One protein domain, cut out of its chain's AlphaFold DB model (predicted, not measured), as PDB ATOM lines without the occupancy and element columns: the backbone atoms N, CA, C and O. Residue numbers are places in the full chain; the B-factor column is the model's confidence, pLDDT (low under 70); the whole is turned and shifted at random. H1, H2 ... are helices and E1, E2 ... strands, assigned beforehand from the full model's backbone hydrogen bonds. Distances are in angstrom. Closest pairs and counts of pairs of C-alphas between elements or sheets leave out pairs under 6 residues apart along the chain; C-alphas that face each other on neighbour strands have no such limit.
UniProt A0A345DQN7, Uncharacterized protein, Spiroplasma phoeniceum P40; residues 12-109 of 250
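AT A GLANCE: This is residues 12 to 109 of the 250 residues of an uncharacterized protein of Spiroplasma phoeniceum P40 (UniProt A0A345DQN7). One long helix, H1, makes the middle of an elongated model, with the two-stranded hairpin E1 and E2 along one side of it and H3 crossing another side. A second hairpin, E3 and E4, carries on from E2 beyond the last residues of H1, and the short H2 lies between E4 and H3. The printed part has 98 residues, with three named helices and four named strands in the order H1, E1, E2, E3, E4, H2, H3; its two sheets, E1 - E2 and E3 - E4, are both antiparallel. The class is mixed, helices and strands. The whole is only just loose, close to compact, with a radius of gyration of the C-alphas of 15.5 A and spans of 50 by 27 by 21 A.

HOW THE PARTS SIT: E1, residues 39 to 45, and E2, residues 52 to 57, form an antiparallel hairpin with 163 degrees between their directions; N 43 and O 54 are 3.0 A apart and N 54 and O 43 are 2.8 A apart, within hydrogen-bond range. H1, residues 12 to 33, has its closest C-alphas to E1 at Ile 22 and Ser 42, 7.2 A apart. E2 runs on into E3, residues 60 to 65, across a break of 2 residues, at 34 degrees. E3 and E4, residues 70 to 75, are an antiparallel hairpin at 146 degrees, with N 63 and O 72 2.9 A apart. The closest C-alphas of H1 and E3 are those of Leu 33 and Ser 61, 4.6 A apart, while H1 and E4 are apart. H1, with residues 20 to 28 alone, touches H3, residues 84 to 100, at a steep tilt of 42 degrees, opposite ways; Phe 24 and Tyr 97 have the closest C-alphas, 7.0 A apart. H2, residues 77 to 81, only just touches residues 32 to 33 of H1, with 3 pairs of C-alphas within 8 A, the closest being those of Asn 32 and Ile 80 at 6.9 A. H2 and H3 are close but not clearly touching, with the C-alphas of Phe 81 and Leu 87 5.6 A apart. In H1, H2 and H3 every O i to N i+4 pair is within hydrogen-bond range.

IN THESE COORDINATES: H1 begins with C-alpha 12 at (33.235, -5.331, 44.671) and measures 31.1 A to C-alpha 33. E1 is 18.5 A long, E2 16.6 A, E3 14.8 A, E4 16.6 A and H2 6.0 A. E4 begins with C-alpha 70 at (61.836, -40.283, 42.470). H3, 24.3 A long, ends with C-alpha 100 at (33.608, -18.616, 31.411).

THE WHOLE: The two C-alphas farthest apart are those of Thr 49 and Asn 69, at 51.9 A. The printed part has no cut and no long link; the link from E1 to E2 is short, and the others are tight. The mean pLDDT of the printed part is 84.9, with residues 12 and 108 under 70.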
ATOM      1  N   HIS A  12      33.648  -3.929  44.693       67.31
ATOM      2  CA  HIS A  12      33.235  -5.331  44.671       67.31
ATOM      3  C   HIS A  12      33.565  -6.046  43.353       67.31
ATOM      4  O   HIS A  12      34.138  -7.132  43.391       67.31
ATOM      5  N   LYS A  13      33.276  -5.429  42.201       76.06
ATOM      6  CA  LYS A  13      33.594  -5.991  40.879       76.06
ATOM      7  C   LYS A  13      35.102  -6.075  40.641       76.06
ATOM      8  O   LYS A  13      35.565  -7.005  39.989       76.06
ATOM      9  N   LEU A  14      35.870  -5.129  41.187       79.31
ATOM     10  CA  LEU A  14      37.331  -5.157  41.108       79.31
ATOM     11  C   LEU A  14      37.917  -6.321  41.916       79.31
ATOM     12  O   LEU A  14      38.749  -7.065  41.407       79.31
ATOM     13  N   ASN A  15      37.470  -6.489  43.163       83.38
ATOM     14  CA  ASN A  15      37.915  -7.594  44.010       83.38
ATOM     15  C   ASN A  15      37.516  -8.949  43.416       83.38
ATOM     16  O   ASN A  15      38.285  -9.905  43.486       83.38
ATOM     17  N   GLU A  16      36.331  -9.038  42.814       88.00
ATOM     18  CA  GLU A  16      35.893 -10.223  42.082       88.00
ATOM     19  C   GLU A  16      36.822 -10.529  40.901       88.00
ATOM     20  O   GLU A  16      37.362 -11.633  40.827       88.00
ATOM     21  N   TRP A  17      37.103  -9.538  40.048       88.25
ATOM     22  CA  TRP A  17      38.043  -9.681  38.933       88.25
ATOM     23  C   TRP A  17      39.442 -10.108  39.401       88.25
ATOM     24  O   TRP A  17      39.981 -11.101  38.915       88.25
ATOM     25  N   ALA A  18      40.008  -9.429  40.402       90.12
ATOM     26  CA  ALA A  18      41.325  -9.763  40.940       90.12
ATOM     27  C   ALA A  18      41.373 -11.203  41.484       90.12
ATOM     28  O   ALA A  18      42.330 -11.940  41.234       90.12
ATOM     29  N   ASN A  19      40.319 -11.647  42.176       91.06
ATOM     30  CA  ASN A  19      40.213 -13.023  42.662       91.06
ATOM     31  C   ASN A  19      40.126 -14.041  41.517       91.06
ATOM     32  O   ASN A  19      40.731 -15.113  41.601       91.06
ATOM     33  N   ILE A  20      39.401 -13.722  40.444       92.00
ATOM     34  CA  ILE A  20      39.307 -14.558  39.240       92.00
ATOM     35  C   ILE A  20      40.692 -14.723  38.603       92.00
ATOM     36  O   ILE A  20      41.093 -15.856  38.325       92.00
ATOM     37  N   GLU A  21      41.450 -13.637  38.464       92.38
ATOM     38  CA  GLU A  21      42.808 -13.632  37.902       92.38
ATOM     39  C   GLU A  21      43.809 -14.426  38.763       92.38
ATOM     40  O   GLU A  21      44.581 -15.252  38.265       92.38
ATOM     41  N   ILE A  22      43.766 -14.258  40.089       91.69
ATOM     42  CA  ILE A  22      44.598 -15.033  41.023       91.69
ATOM     43  C   ILE A  22      44.275 -16.532  40.925       91.69
ATOM     44  O   ILE A  22      45.182 -17.374  40.895       91.69
ATOM     45  N   ASN A  23      42.989 -16.886  40.857       92.50
ATOM     46  CA  ASN A  23      42.542 -18.274  40.734       92.50
ATOM     47  C   ASN A  23      42.933 -18.893  39.391       92.50
ATOM     48  O   ASN A  23      43.328 -20.064  39.354       92.50
ATOM     49  N   PHE A  24      42.869 -18.113  38.312       92.81
ATOM     50  CA  PHE A  24      43.390 -18.499  37.009       92.81
ATOM     51  C   PHE A  24      44.874 -18.872  37.104       92.81
ATOM     52  O   PHE A  24      45.249 -19.982  36.720       92.81
ATOM     53  N   MET A  25      45.711 -18.000  37.680       90.75
ATOM     54  CA  MET A  25      47.152 -18.247  37.784       90.75
ATOM     55  C   MET A  25      47.466 -19.502  38.599       90.75
ATOM     56  O   MET A  25      48.260 -20.339  38.161       90.75
ATOM     57  N   LYS A  26      46.796 -19.695  39.742       89.19
ATOM     58  CA  LYS A  26      46.952 -20.909  40.562       89.19
ATOM     59  C   LYS A  26      46.573 -22.176  39.792       89.19
ATOM     60  O   LYS A  26      47.317 -23.158  39.818       89.19
ATOM     61  N   GLN A  27      45.455 -22.159  39.063       90.06
ATOM     62  CA  GLN A  27      45.031 -23.297  38.240       90.06
ATOM     63  C   GLN A  27      45.989 -23.560  37.079       90.06
ATOM     64  O   GLN A  27      46.357 -24.711  36.836       90.06
ATOM     65  N   TRP A  28      46.441 -22.512  36.391       88.38
ATOM     66  CA  TRP A  28      47.418 -22.629  35.316       88.38
ATOM     67  C   TRP A  28      48.714 -23.276  35.809       88.38
ATOM     68  O   TRP A  28      49.197 -24.229  35.189       88.38
ATOM     69  N   MET A  29      49.242 -22.812  36.945       87.12
ATOM     70  CA  MET A  29      50.433 -23.380  37.575       87.12
ATOM     71  C   MET A  29      50.202 -24.840  37.968       87.12
ATOM     72  O   MET A  29      50.960 -25.710  37.547       87.12
ATOM     73  N   LYS A  30      49.107 -25.160  38.664       86.75
ATOM     74  CA  LYS A  30      48.792 -26.544  39.040       86.75
ATOM     75  C   LYS A  30      48.717 -27.475  37.824       86.75
ATOM     76  O   LYS A  30      49.293 -28.560  37.857       86.75
ATOM     77  N   ASN A  31      48.090 -27.037  36.734       86.94
ATOM     78  CA  ASN A  31      47.904 -27.850  35.530       86.94
ATOM     79  C   ASN A  31      49.192 -28.015  34.706       86.94
ATOM     80  O   ASN A  31      49.447 -29.098  34.178       86.94
ATOM     81  N   ASN A  32      50.025 -26.975  34.602       83.75
ATOM     82  CA  ASN A  32      51.214 -26.992  33.738       83.75
ATOM     83  C   ASN A  32      52.508 -27.354  34.484       83.75
ATOM     84  O   ASN A  32      53.426 -27.922  33.892       83.75
ATOM     85  N   LEU A  33      52.582 -27.060  35.783       81.44
ATOM     86  CA  LEU A  33      53.754 -27.294  36.633       81.44
ATOM     87  C   LEU A  33      53.587 -28.426  37.632       81.44
ATOM     88  O   LEU A  33      54.580 -28.855  38.232       81.44
ATOM     89  N   LYS A  34      52.354 -28.917  37.798       84.00
ATOM     90  CA  LYS A  34      51.979 -29.914  38.810       84.00
ATOM     91  C   LYS A  34      52.204 -29.425  40.246       84.00
ATOM     92  O   LYS A  34      52.337 -30.236  41.158       84.00
ATOM     93  N   THR A  35      52.297 -28.110  40.429       79.94
ATOM     94  CA  THR A  35      52.467 -27.433  41.717       79.94
ATOM     95  C   THR A  35      52.113 -25.952  41.576       79.94
ATOM     96  O   THR A  35      52.270 -25.377  40.500       79.94
ATOM     97  N   ASP A  36      51.665 -25.338  42.662       79.75
ATOM     98  CA  ASP A  36      51.456 -23.897  42.824       79.75
ATOM     99  C   ASP A  36      52.461 -23.258  43.802       79.75
ATOM    100  O   ASP A  36      52.469 -22.041  43.952       79.75
ATOM    101  N   MET A  37      53.380 -24.043  44.385       81.19
ATOM    102  CA  MET A  37      54.391 -23.578  45.357       81.19
ATOM    103  C   MET A  37      55.283 -22.432  44.868       81.19
ATOM    104  O   MET A  37      55.954 -21.787  45.664       81.19
ATOM    105  N   GLY A  38      55.344 -22.205  43.557       81.25
ATOM    106  CA  GLY A  38      56.093 -21.098  42.981       81.25
ATOM    107  C   GLY A  38      55.408 -19.737  43.115       81.25
ATOM    108  O   GLY A  38      56.057 -18.733  42.859       81.25
ATOM    109  N   TYR A  39      54.121 -19.672  43.454       85.69
ATOM    110  CA  TYR A  39      53.376 -18.414  43.497       85.69
ATOM    111  C   TYR A  39      53.813 -17.564  44.698       85.69
ATOM    112  O   TYR A  39      53.739 -18.033  45.830       85.69
ATOM    113  N   LEU A  40      54.262 -16.325  44.460       87.12
ATOM    114  CA  LEU A  40      54.756 -15.434  45.516       87.12
ATOM    115  C   LEU A  40      53.730 -14.364  45.886       87.12
ATOM    116  O   LEU A  40      53.363 -14.250  47.051       87.12
ATOM    117  N   TYR A  41      53.284 -13.570  44.909       88.81
ATOM    118  CA  TYR A  41      52.397 -12.437  45.165       88.81
ATOM    119  C   TYR A  41      51.540 -12.060  43.955       88.81
ATOM    120  O   TYR A  41      51.867 -12.368  42.804       88.81
ATOM    121  N   SER A  42      50.460 -11.336  44.246       91.12
ATOM    122  CA  SER A  42      49.704 -10.507  43.307       91.12
ATOM    123  C   SER A  42      49.649  -9.077  43.836       91.12
ATOM    124  O   SER A  42      49.433  -8.879  45.030       91.12
ATOM    125  N   ALA A  43      49.843  -8.095  42.961       89.56
ATOM    126  CA  ALA A  43      49.695  -6.677  43.284       89.56
ATOM    127  C   ALA A  43      48.739  -6.033  42.278       89.56
ATOM    128  O   ALA A  43      48.970  -6.125  41.074       89.56
ATOM    129  N   VAL A  44      47.656  -5.431  42.768       87.31
ATOM    130  CA  VAL A  44      46.658  -4.737  41.941       87.31
ATOM    131  C   VAL A  44      46.948  -3.243  41.993       87.31
ATOM    132  O   VAL A  44      46.982  -2.674  43.081       87.31
ATOM    133  N   HIS A  45      47.132  -2.626  40.828       84.31
ATOM    134  CA  HIS A  45      47.350  -1.189  40.686       84.31
ATOM    135  C   HIS A  45      46.093  -0.526  40.141       84.31
ATOM    136  O   HIS A  45      45.540  -0.950  39.124       84.31
ATOM    137  N   MET A  46      45.646   0.505  40.856       81.50
ATOM    138  CA  MET A  46      44.452   1.309  40.556       81.50
ATOM    139  C   MET A  46      44.784   2.793  40.382       81.50
ATOM    140  O   MET A  46      43.912   3.590  40.060       81.50
ATOM    141  N   ASP A  47      46.035   3.150  40.641       79.19
ATOM    142  CA  ASP A  47      46.626   4.482  40.611       79.19
ATOM    143  C   ASP A  47      47.243   4.831  39.246       79.19
ATOM    144  O   ASP A  47      47.804   5.910  39.074       79.19
ATOM    145  N   GLU A  48      47.108   3.940  38.262       75.00
ATOM    146  CA  GLU A  48      47.576   4.120  36.887       75.00
ATOM    147  C   GLU A  48      46.406   4.228  35.892       75.00
ATOM    148  O   GLU A  48      45.259   3.910  36.208       75.00
ATOM    149  N   THR A  49      46.696   4.639  34.650       74.44
ATOM    150  CA  THR A  49      45.700   4.898  33.588       74.44
ATOM    151  C   THR A  49      44.749   3.729  33.321       74.44
ATOM    152  O   THR A  49      43.623   3.922  32.866       74.44
ATOM    153  N   THR A  50      45.188   2.492  33.546       74.00
ATOM    154  CA  THR A  50      44.347   1.303  33.395       74.00
ATOM    155  C   THR A  50      44.585   0.365  34.575       74.00
ATOM    156  O   THR A  50      45.739  -0.005  34.816       74.00
ATOM    157  N   PRO A  51      43.521  -0.056  35.289       80.62
ATOM    158  CA  PRO A  51      43.622  -1.077  36.321       80.62
ATOM    159  C   PRO A  51      44.318  -2.331  35.800       80.62
ATOM    160  O   PRO A  51      43.915  -2.890  34.778       80.62
ATOM    161  N   HIS A  52      45.357  -2.783  36.493       86.31
ATOM    162  CA  HIS A  52      46.087  -3.987  36.104       86.31
ATOM    163  C   HIS A  52      46.649  -4.724  37.322       86.31
ATOM    164  O   HIS A  52      46.702  -4.201  38.436       86.31
ATOM    165  N   ILE A  53      47.041  -5.981  37.107       89.38
ATOM    166  CA  ILE A  53      47.544  -6.883  38.142       89.38
ATOM    167  C   ILE A  53      48.923  -7.423  37.753       89.38
ATOM    168  O   ILE A  53      49.112  -7.941  36.654       89.38
ATOM    169  N   HIS A  54      49.887  -7.328  38.669       91.25
ATOM    170  CA  HIS A  54      51.197  -7.972  38.547       91.25
ATOM    171  C   HIS A  54      51.211  -9.287  39.308       91.25
ATOM    172  O   HIS A  54      50.760  -9.356  40.451       91.25
ATOM    173  N   PHE A  55      51.793 -10.319  38.698       90.44
ATOM    174  CA  PHE A  55      52.006 -11.619  39.328       90.44
ATOM    175  C   PHE A  55      53.494 -11.908  39.491       90.44
ATOM    176  O   PHE A  55      54.225 -12.020  38.508       90.44
ATOM    177  N   GLY A  56      53.926 -12.114  40.733       89.38
ATOM    178  CA  GLY A  56      55.256 -12.621  41.047       89.38
ATOM    179  C   GLY A  56      55.216 -14.119  41.316       89.38
ATOM    180  O   GLY A  56      54.501 -14.572  42.210       89.38
ATOM    181  N   PHE A  57      56.001 -14.904  40.580       88.19
ATOM    182  CA  PHE A  57      56.165 -16.333  40.851       88.19
ATOM    183  C   PHE A  57      57.539 -16.853  40.414       88.19
ATOM    184  O   PHE A  57      58.177 -16.335  39.498       88.19
ATOM    185  N   ILE A  58      57.978 -17.925  41.066       87.69
ATOM    186  CA  ILE A  58      59.175 -18.695  40.741       87.69
ATOM    187  C   ILE A  58      58.745 -19.906  39.907       87.69
ATOM    188  O   ILE A  58      57.839 -20.638  40.309       87.69
ATOM    189  N   PRO A  59      59.387 -20.175  38.759       86.12
ATOM    190  CA  PRO A  59      58.938 -21.201  37.834       86.12
ATOM    191  C   PRO A  59      59.317 -22.629  38.281       86.12
ATOM    192  O   PRO A  59      60.133 -23.298  37.641       86.12
ATOM    193  N   ILE A  60      58.744 -23.098  39.394       88.75
ATOM    194  CA  ILE A  60      59.011 -24.410  40.000       88.75
ATOM    195  C   ILE A  60      58.130 -25.484  39.349       88.75
ATOM    196  O   ILE A  60      56.916 -25.350  39.307       88.75
ATOM    197  N   SER A  61      58.724 -26.579  38.871       85.56
ATOM    198  CA  SER A  61      58.018 -27.732  38.289       85.56
ATOM    199  C   SER A  61      58.342 -29.023  39.037       85.56
ATOM    200  O   SER A  61      59.511 -29.276  39.335       85.56
ATOM    201  N   LYS A  62      57.345 -29.890  39.258       86.44
ATOM    202  CA  LYS A  62      57.566 -31.252  39.775       86.44
ATOM    203  C   LYS A  62      57.878 -32.215  38.625       86.44
ATOM    204  O   LYS A  62      57.087 -32.349  37.688       86.44
ATOM    205  N   VAL A  63      59.028 -32.888  38.671       87.75
ATOM    206  CA  VAL A  63      59.478 -33.819  37.621       87.75
ATOM    207  C   VAL A  63      59.991 -35.130  38.204       87.75
ATOM    208  O   VAL A  63      60.628 -35.145  39.250       87.75
ATOM    209  N   PHE A  64      59.768 -36.235  37.494       89.38
ATOM    210  CA  PHE A  64      60.364 -37.521  37.847       89.38
ATOM    211  C   PHE A  64      61.809 -37.595  37.344       89.38
ATOM    212  O   PHE A  64      62.088 -37.361  36.165       89.38
ATOM    213  N   SER A  65      62.739 -37.917  38.237       87.00
ATOM    214  CA  SER A  65      64.146 -38.136  37.925       87.00
ATOM    215  C   SER A  65      64.427 -39.629  37.854       87.00
ATOM    216  O   SER A  65      64.463 -40.299  38.883       87.00
ATOM    217  N   LYS A  66      64.715 -40.144  36.652       90.06
ATOM    218  CA  LYS A  66      65.118 -41.550  36.473       90.06
ATOM    219  C   LYS A  66      66.372 -41.902  37.285       90.06
ATOM    220  O   LYS A  66      66.443 -42.985  37.844       90.06
ATOM    221  N   LYS A  67      67.328 -40.967  37.404       88.88
ATOM    222  CA  LYS A  67      68.574 -41.156  38.174       88.88
ATOM    223  C   LYS A  67      68.327 -41.313  39.678       88.88
ATOM    224  O   LYS A  67      69.059 -42.037  40.334       88.88
ATOM    225  N   LEU A  68      67.333 -40.605  40.218       86.44
ATOM    226  CA  LEU A  68      67.003 -40.635  41.649       86.44
ATOM    227  C   LEU A  68      65.838 -41.588  41.958       86.44
ATOM    228  O   LEU A  68      65.431 -41.674  43.108       86.44
ATOM    229  N   ASN A  69      65.278 -42.243  40.934       89.56
ATOM    230  CA  ASN A  69      64.050 -43.035  40.991       89.56
ATOM    231  C   ASN A  69      62.924 -42.372  41.811       89.56
ATOM    232  O   ASN A  69      62.266 -43.010  42.629       89.56
ATOM    233  N   GLY A  70      62.730 -41.065  41.622       91.44
ATOM    234  CA  GLY A  70      61.836 -40.283  42.470       91.44
ATOM    235  C   GLY A  70      61.506 -38.909  41.904       91.44
ATOM    236  O   GLY A  70      62.107 -38.439  40.932       91.44
ATOM    237  N   GLU A  71      60.518 -38.262  42.513       90.06
ATOM    238  CA  GLU A  71      60.117 -36.903  42.164       90.06
ATOM    239  C   GLU A  71      61.100 -35.873  42.729       90.06
ATOM    240  O   GLU A  71      61.598 -36.000  43.844       90.06
ATOM    241  N   ARG A  72      61.365 -34.821  41.956       88.44
ATOM    242  CA  ARG A  72      62.139 -33.660  42.393       88.44
ATOM    243  C   ARG A  72      61.539 -32.376  41.845       88.44
ATOM    244  O   ARG A  72      60.876 -32.384  40.805       88.44
ATOM    245  N   TYR A  73      61.841 -31.268  42.502       89.00
ATOM    246  CA  TYR A  73      61.500 -29.938  42.015       89.00
ATOM    247  C   TYR A  73      62.646 -29.361  41.188       89.00
ATOM    248  O   TYR A  73      63.822 -29.570  41.489       89.00
ATOM    249  N   ILE A  74      62.294 -28.659  40.119       88.69
ATOM    250  CA  ILE A  74      63.239 -27.916  39.285       88.69
ATOM    251  C   ILE A  74      62.712 -26.511  39.039       88.69
ATOM    252  O   ILE A  74      61.506 -26.323  38.929       88.69
ATOM    253  N   ILE A  75      63.617 -25.546  38.900       89.56
ATOM    254  CA  ILE A  75      63.284 -24.177  38.506       89.56
ATOM    255  C   ILE A  75      63.603 -24.044  37.018       89.56
ATOM    256  O   ILE A  75      64.747 -24.239  36.610       89.56
ATOM    257  N   SER A  76      62.597 -23.784  36.183       83.62
ATOM    258  CA  SER A  76      62.806 -23.639  34.741       83.62
ATOM    259  C   SER A  76      61.711 -22.812  34.079       83.62
ATOM    260  O   SER A  76      60.605 -23.298  33.840       83.62
ATOM    261  N   ASN A  77      62.060 -21.586  33.680       82.69
ATOM    262  CA  ASN A  77      61.165 -20.724  32.909       82.69
ATOM    263  C   ASN A  77      60.737 -21.378  31.583       82.69
ATOM    264  O   ASN A  77      59.576 -21.312  31.188       82.69
ATOM    265  N   ASN A  78      61.659 -22.099  30.932       81.56
ATOM    266  CA  ASN A  78      61.391 -22.749  29.651       81.56
ATOM    267  C   ASN A  78      60.293 -23.819  29.728       81.56
ATOM    268  O   ASN A  78      59.613 -24.078  28.740       81.56
ATOM    269  N   ARG A  79      60.073 -24.437  30.891       75.19
ATOM    270  CA  ARG A  79      58.983 -25.411  31.044       75.19
ATOM    271  C   ARG A  79      57.611 -24.759  31.181       75.19
ATOM    272  O   ARG A  79      56.621 -25.426  30.905       75.19
ATOM    273  N   ILE A  80      57.559 -23.482  31.564       72.19
ATOM    274  CA  ILE A  80      56.310 -22.725  31.707       72.19
ATOM    275  C   ILE A  80      56.001 -21.921  30.457       72.19
ATOM    276  O   ILE A  80      54.880 -21.975  29.967       72.19
ATOM    277  N   PHE A  81      56.989 -21.191  29.937       76.19
ATOM    278  CA  PHE A  81      56.805 -20.225  28.850       76.19
ATOM    279  C   PHE A  81      57.809 -20.395  27.713       76.19
ATOM    280  O   PHE A  81      57.932 -19.504  26.878       76.19
ATOM    281  N   GLY A  82      58.548 -21.511  27.656       72.31
ATOM    282  CA  GLY A  82      59.732 -21.690  26.797       72.31
ATOM    283  C   GLY A  82      59.501 -21.738  25.293       72.31
ATOM    284  O   GLY A  82      60.314 -22.298  24.566       72.31
ATOM    285  N   GLY A  83      58.407 -21.170  24.802       78.94
ATOM    286  CA  GLY A  83      58.233 -20.896  23.394       78.94
ATOM    287  C   GLY A  83      56.930 -20.170  23.107       78.94
ATOM    288  O   GLY A  83      55.971 -20.222  23.879       78.94
ATOM    289  N   LYS A  84      56.876 -19.567  21.915       81.38
ATOM    290  CA  LYS A  84      55.699 -18.861  21.384       81.38
ATOM    291  C   LYS A  84      54.411 -19.683  21.514       81.38
ATOM    292  O   LYS A  84      53.388 -19.154  21.922       81.38
ATOM    293  N   LYS A  85      54.479 -20.995  21.247       83.06
ATOM    294  CA  LYS A  85      53.332 -21.913  21.369       83.06
ATOM    295  C   LYS A  85      52.787 -22.003  22.796       83.06
ATOM    296  O   LYS A  85      51.583 -22.128  22.976       83.06
ATOM    297  N   GLN A  86      53.654 -21.978  23.805       82.81
ATOM    298  CA  GLN A  86      53.234 -22.110  25.198       82.81
ATOM    299  C   GLN A  86      52.661 -20.790  25.732       82.81
ATOM    300  O   GLN A  86      51.636 -20.811  26.403       82.81
ATOM    301  N   LEU A  87      53.251 -19.654  25.346       84.19
ATOM    302  CA  LEU A  87      52.684 -18.322  25.602       84.19
ATOM    303  C   LEU A  87      51.317 -18.145  24.932       84.19
ATOM    304  O   LEU A  87      50.378 -17.653  25.542       84.19
ATOM    305  N   GLN A  88      51.167 -18.631  23.702       84.50
ATOM    306  CA  GLN A  88      49.879 -18.625  23.016       84.50
ATOM    307  C   GLN A  88      48.838 -19.492  23.735       84.50
ATOM    308  O   GLN A  88      47.696 -19.073  23.899       84.50
ATOM    309  N   LYS A  89      49.220 -20.688  24.208       87.44
ATOM    310  CA  LYS A  89      48.334 -21.522  25.035       87.44
ATOM    311  C   LYS A  89      47.919 -20.810  26.317       87.44
ATOM    312  O   LYS A  89      46.760 -20.924  26.692       87.44
ATOM    313  N   PHE A  90      48.844 -20.102  26.966       88.00
ATOM    314  CA  PHE A  90      48.555 -19.309  28.156       88.00
ATOM    315  C   PHE A  90      47.502 -18.236  27.857       88.00
ATOM    316  O   PHE A  90      46.457 -18.242  28.496       88.00
ATOM    317  N   ASN A  91      47.711 -17.415  26.823       86.31
ATOM    318  CA  ASN A  91      46.768 -16.360  26.433       86.31
ATOM    319  C   ASN A  91      45.389 -16.918  26.055       86.31
ATOM    320  O   ASN A  91      44.366 -16.407  26.497       86.31
ATOM    321  N   ASN A  92      45.345 -18.006  25.282       87.69
ATOM    322  CA  ASN A  92      44.080 -18.633  24.897       87.69
ATOM    323  C   ASN A  92      43.355 -19.235  26.107       87.69
ATOM    324  O   ASN A  92      42.131 -19.182  26.192       87.69
ATOM    325  N   TYR A  93      44.096 -19.847  27.032       89.69
ATOM    326  CA  TYR A  93      43.518 -20.399  28.252       89.69
ATOM    327  C   TYR A  93      42.999 -19.288  29.170       89.69
ATOM    328  O   TYR A  93      41.927 -19.449  29.742       89.69
ATOM    329  N   HIS A  94      43.713 -18.164  29.254       90.94
ATOM    330  CA  HIS A  94      43.313 -16.970  30.001       90.94
ATOM    331  C   HIS A  94      42.021 -16.364  29.469       90.94
ATOM    332  O   HIS A  94      41.049 -16.292  30.214       90.94
ATOM    333  N   ALA A  95      41.965 -16.060  28.169       87.69
ATOM    334  CA  ALA A  95      40.758 -15.541  27.532       87.69
ATOM    335  C   ALA A  95      39.558 -16.469  27.785       87.69
ATOM    336  O   ALA A  95      38.556 -16.036  28.340       87.69
ATOM    337  N   ASN A  96      39.703 -17.775  27.526       89.75
ATOM    338  CA  ASN A  96      38.641 -18.754  27.785       89.75
ATOM    339  C   ASN A  96      38.215 -18.826  29.261       89.75
ATOM    340  O   ASN A  96      37.051 -19.107  29.553       89.75
ATOM    341  N   TYR A  97      39.152 -18.653  30.195       90.50
ATOM    342  CA  TYR A  97      38.860 -18.661  31.625       90.50
ATOM    343  C   TYR A  97      38.016 -17.443  32.012       90.50
ATOM    344  O   TYR A  97      37.012 -17.597  32.705       90.50
ATOM    345  N   LEU A  98      38.368 -16.261  31.500       88.00
ATOM    346  CA  LEU A  98      37.614 -15.030  31.724       88.00
ATOM    347  C   LEU A  98      36.244 -15.056  31.036       88.00
ATOM    348  O   LEU A  98      35.251 -14.694  31.664       88.00
ATOM    349  N   THR A  99      36.142 -15.587  29.813       86.81
ATOM    350  CA  THR A  99      34.849 -15.771  29.135       86.81
ATOM    351  C   THR A  99      33.904 -16.652  29.946       86.81
ATOM    352  O   THR A  99      32.732 -16.325  30.110       86.81
ATOM    353  N   LYS A 100      34.408 -17.750  30.528       89.69
ATOM    354  CA  LYS A 100      33.608 -18.616  31.411       89.69
ATOM    355  C   LYS A 100      33.174 -17.928  32.703       89.69
ATOM    356  O   LYS A 100      32.163 -18.324  33.273       89.69
ATOM    357  N   ALA A 101      33.930 -16.934  33.157       85.69
ATOM    358  CA  ALA A 101      33.580 -16.106  34.302       85.69
ATOM    359  C   ALA A 101      32.634 -14.940  33.941       85.69
ATOM    360  O   ALA A 101      32.264 -14.177  34.825       85.69
ATOM    361  N   GLY A 102      32.216 -14.817  32.673       85.38
ATOM    362  CA  GLY A 102      31.242 -13.821  32.215       85.38
ATOM    363  C   GLY A 102      31.840 -12.562  31.583       85.38
ATOM    364  O   GLY A 102      31.095 -11.622  31.323       85.38
ATOM    365  N   TYR A 103      33.151 -12.520  31.323       82.69
ATOM    366  CA  TYR A 103      33.799 -11.383  30.660       82.69
ATOM    367  C   TYR A 103      33.821 -11.544  29.135       82.69
ATOM    368  O   TYR A 103      34.200 -12.590  28.609       82.69
ATOM    369  N   GLU A 104      33.491 -10.481  28.407       84.50
ATOM    370  CA  GLU A 104      33.569 -10.440  26.942       84.50
ATOM    371  C   GLU A 104      35.013 -10.170  26.486       84.50
ATOM    372  O   GLU A 104      35.384  -9.046  26.160       84.50
ATOM    373  N   ILE A 105      35.859 -11.203  26.521       78.31
ATOM    374  CA  ILE A 105      37.276 -11.122  26.136       78.31
ATOM    375  C   ILE A 105      37.574 -12.119  25.019       78.31
ATOM    376  O   ILE A 105      37.288 -13.311  25.145       78.31
ATOM    377  N   GLU A 106      38.203 -11.633  23.951       75.12
ATOM    378  CA  GLU A 106      38.713 -12.458  22.856       75.12
ATOM    379  C   GLU A 106      40.215 -12.756  23.031       75.12
ATOM    380  O   GLU A 106      40.964 -11.920  23.548       75.12
ATOM    381  N   PRO A 107      40.706 -13.935  22.600       72.25
ATOM    382  CA  PRO A 107      42.138 -14.214  22.574       72.25
ATOM    383  C   PRO A 107      42.886 -13.243  21.649       72.25
ATOM    384  O   PRO A 107      42.420 -12.932  20.557       72.25
ATOM    385  N   GLY A 108      44.091 -12.822  22.044       69.12
ATOM    386  CA  GLY A 108      44.926 -11.958  21.202       69.12
ATOM    387  C   GLY A 108      45.280 -12.584  19.842       69.12
ATOM    388  O   GLY A 108      45.487 -13.796  19.732       69.12
ATOM    389  N   GLU A 109      45.397 -11.749  18.805       70.62
ATOM    390  CA  GLU A 109      45.642 -12.181  17.422       70.62
ATOM    391  C   GLU A 109      46.925 -13.019  17.253       70.62
ATOM    392  O   GLU A 109      48.033 -12.638  17.662       70.62
TER     393      GLU A 109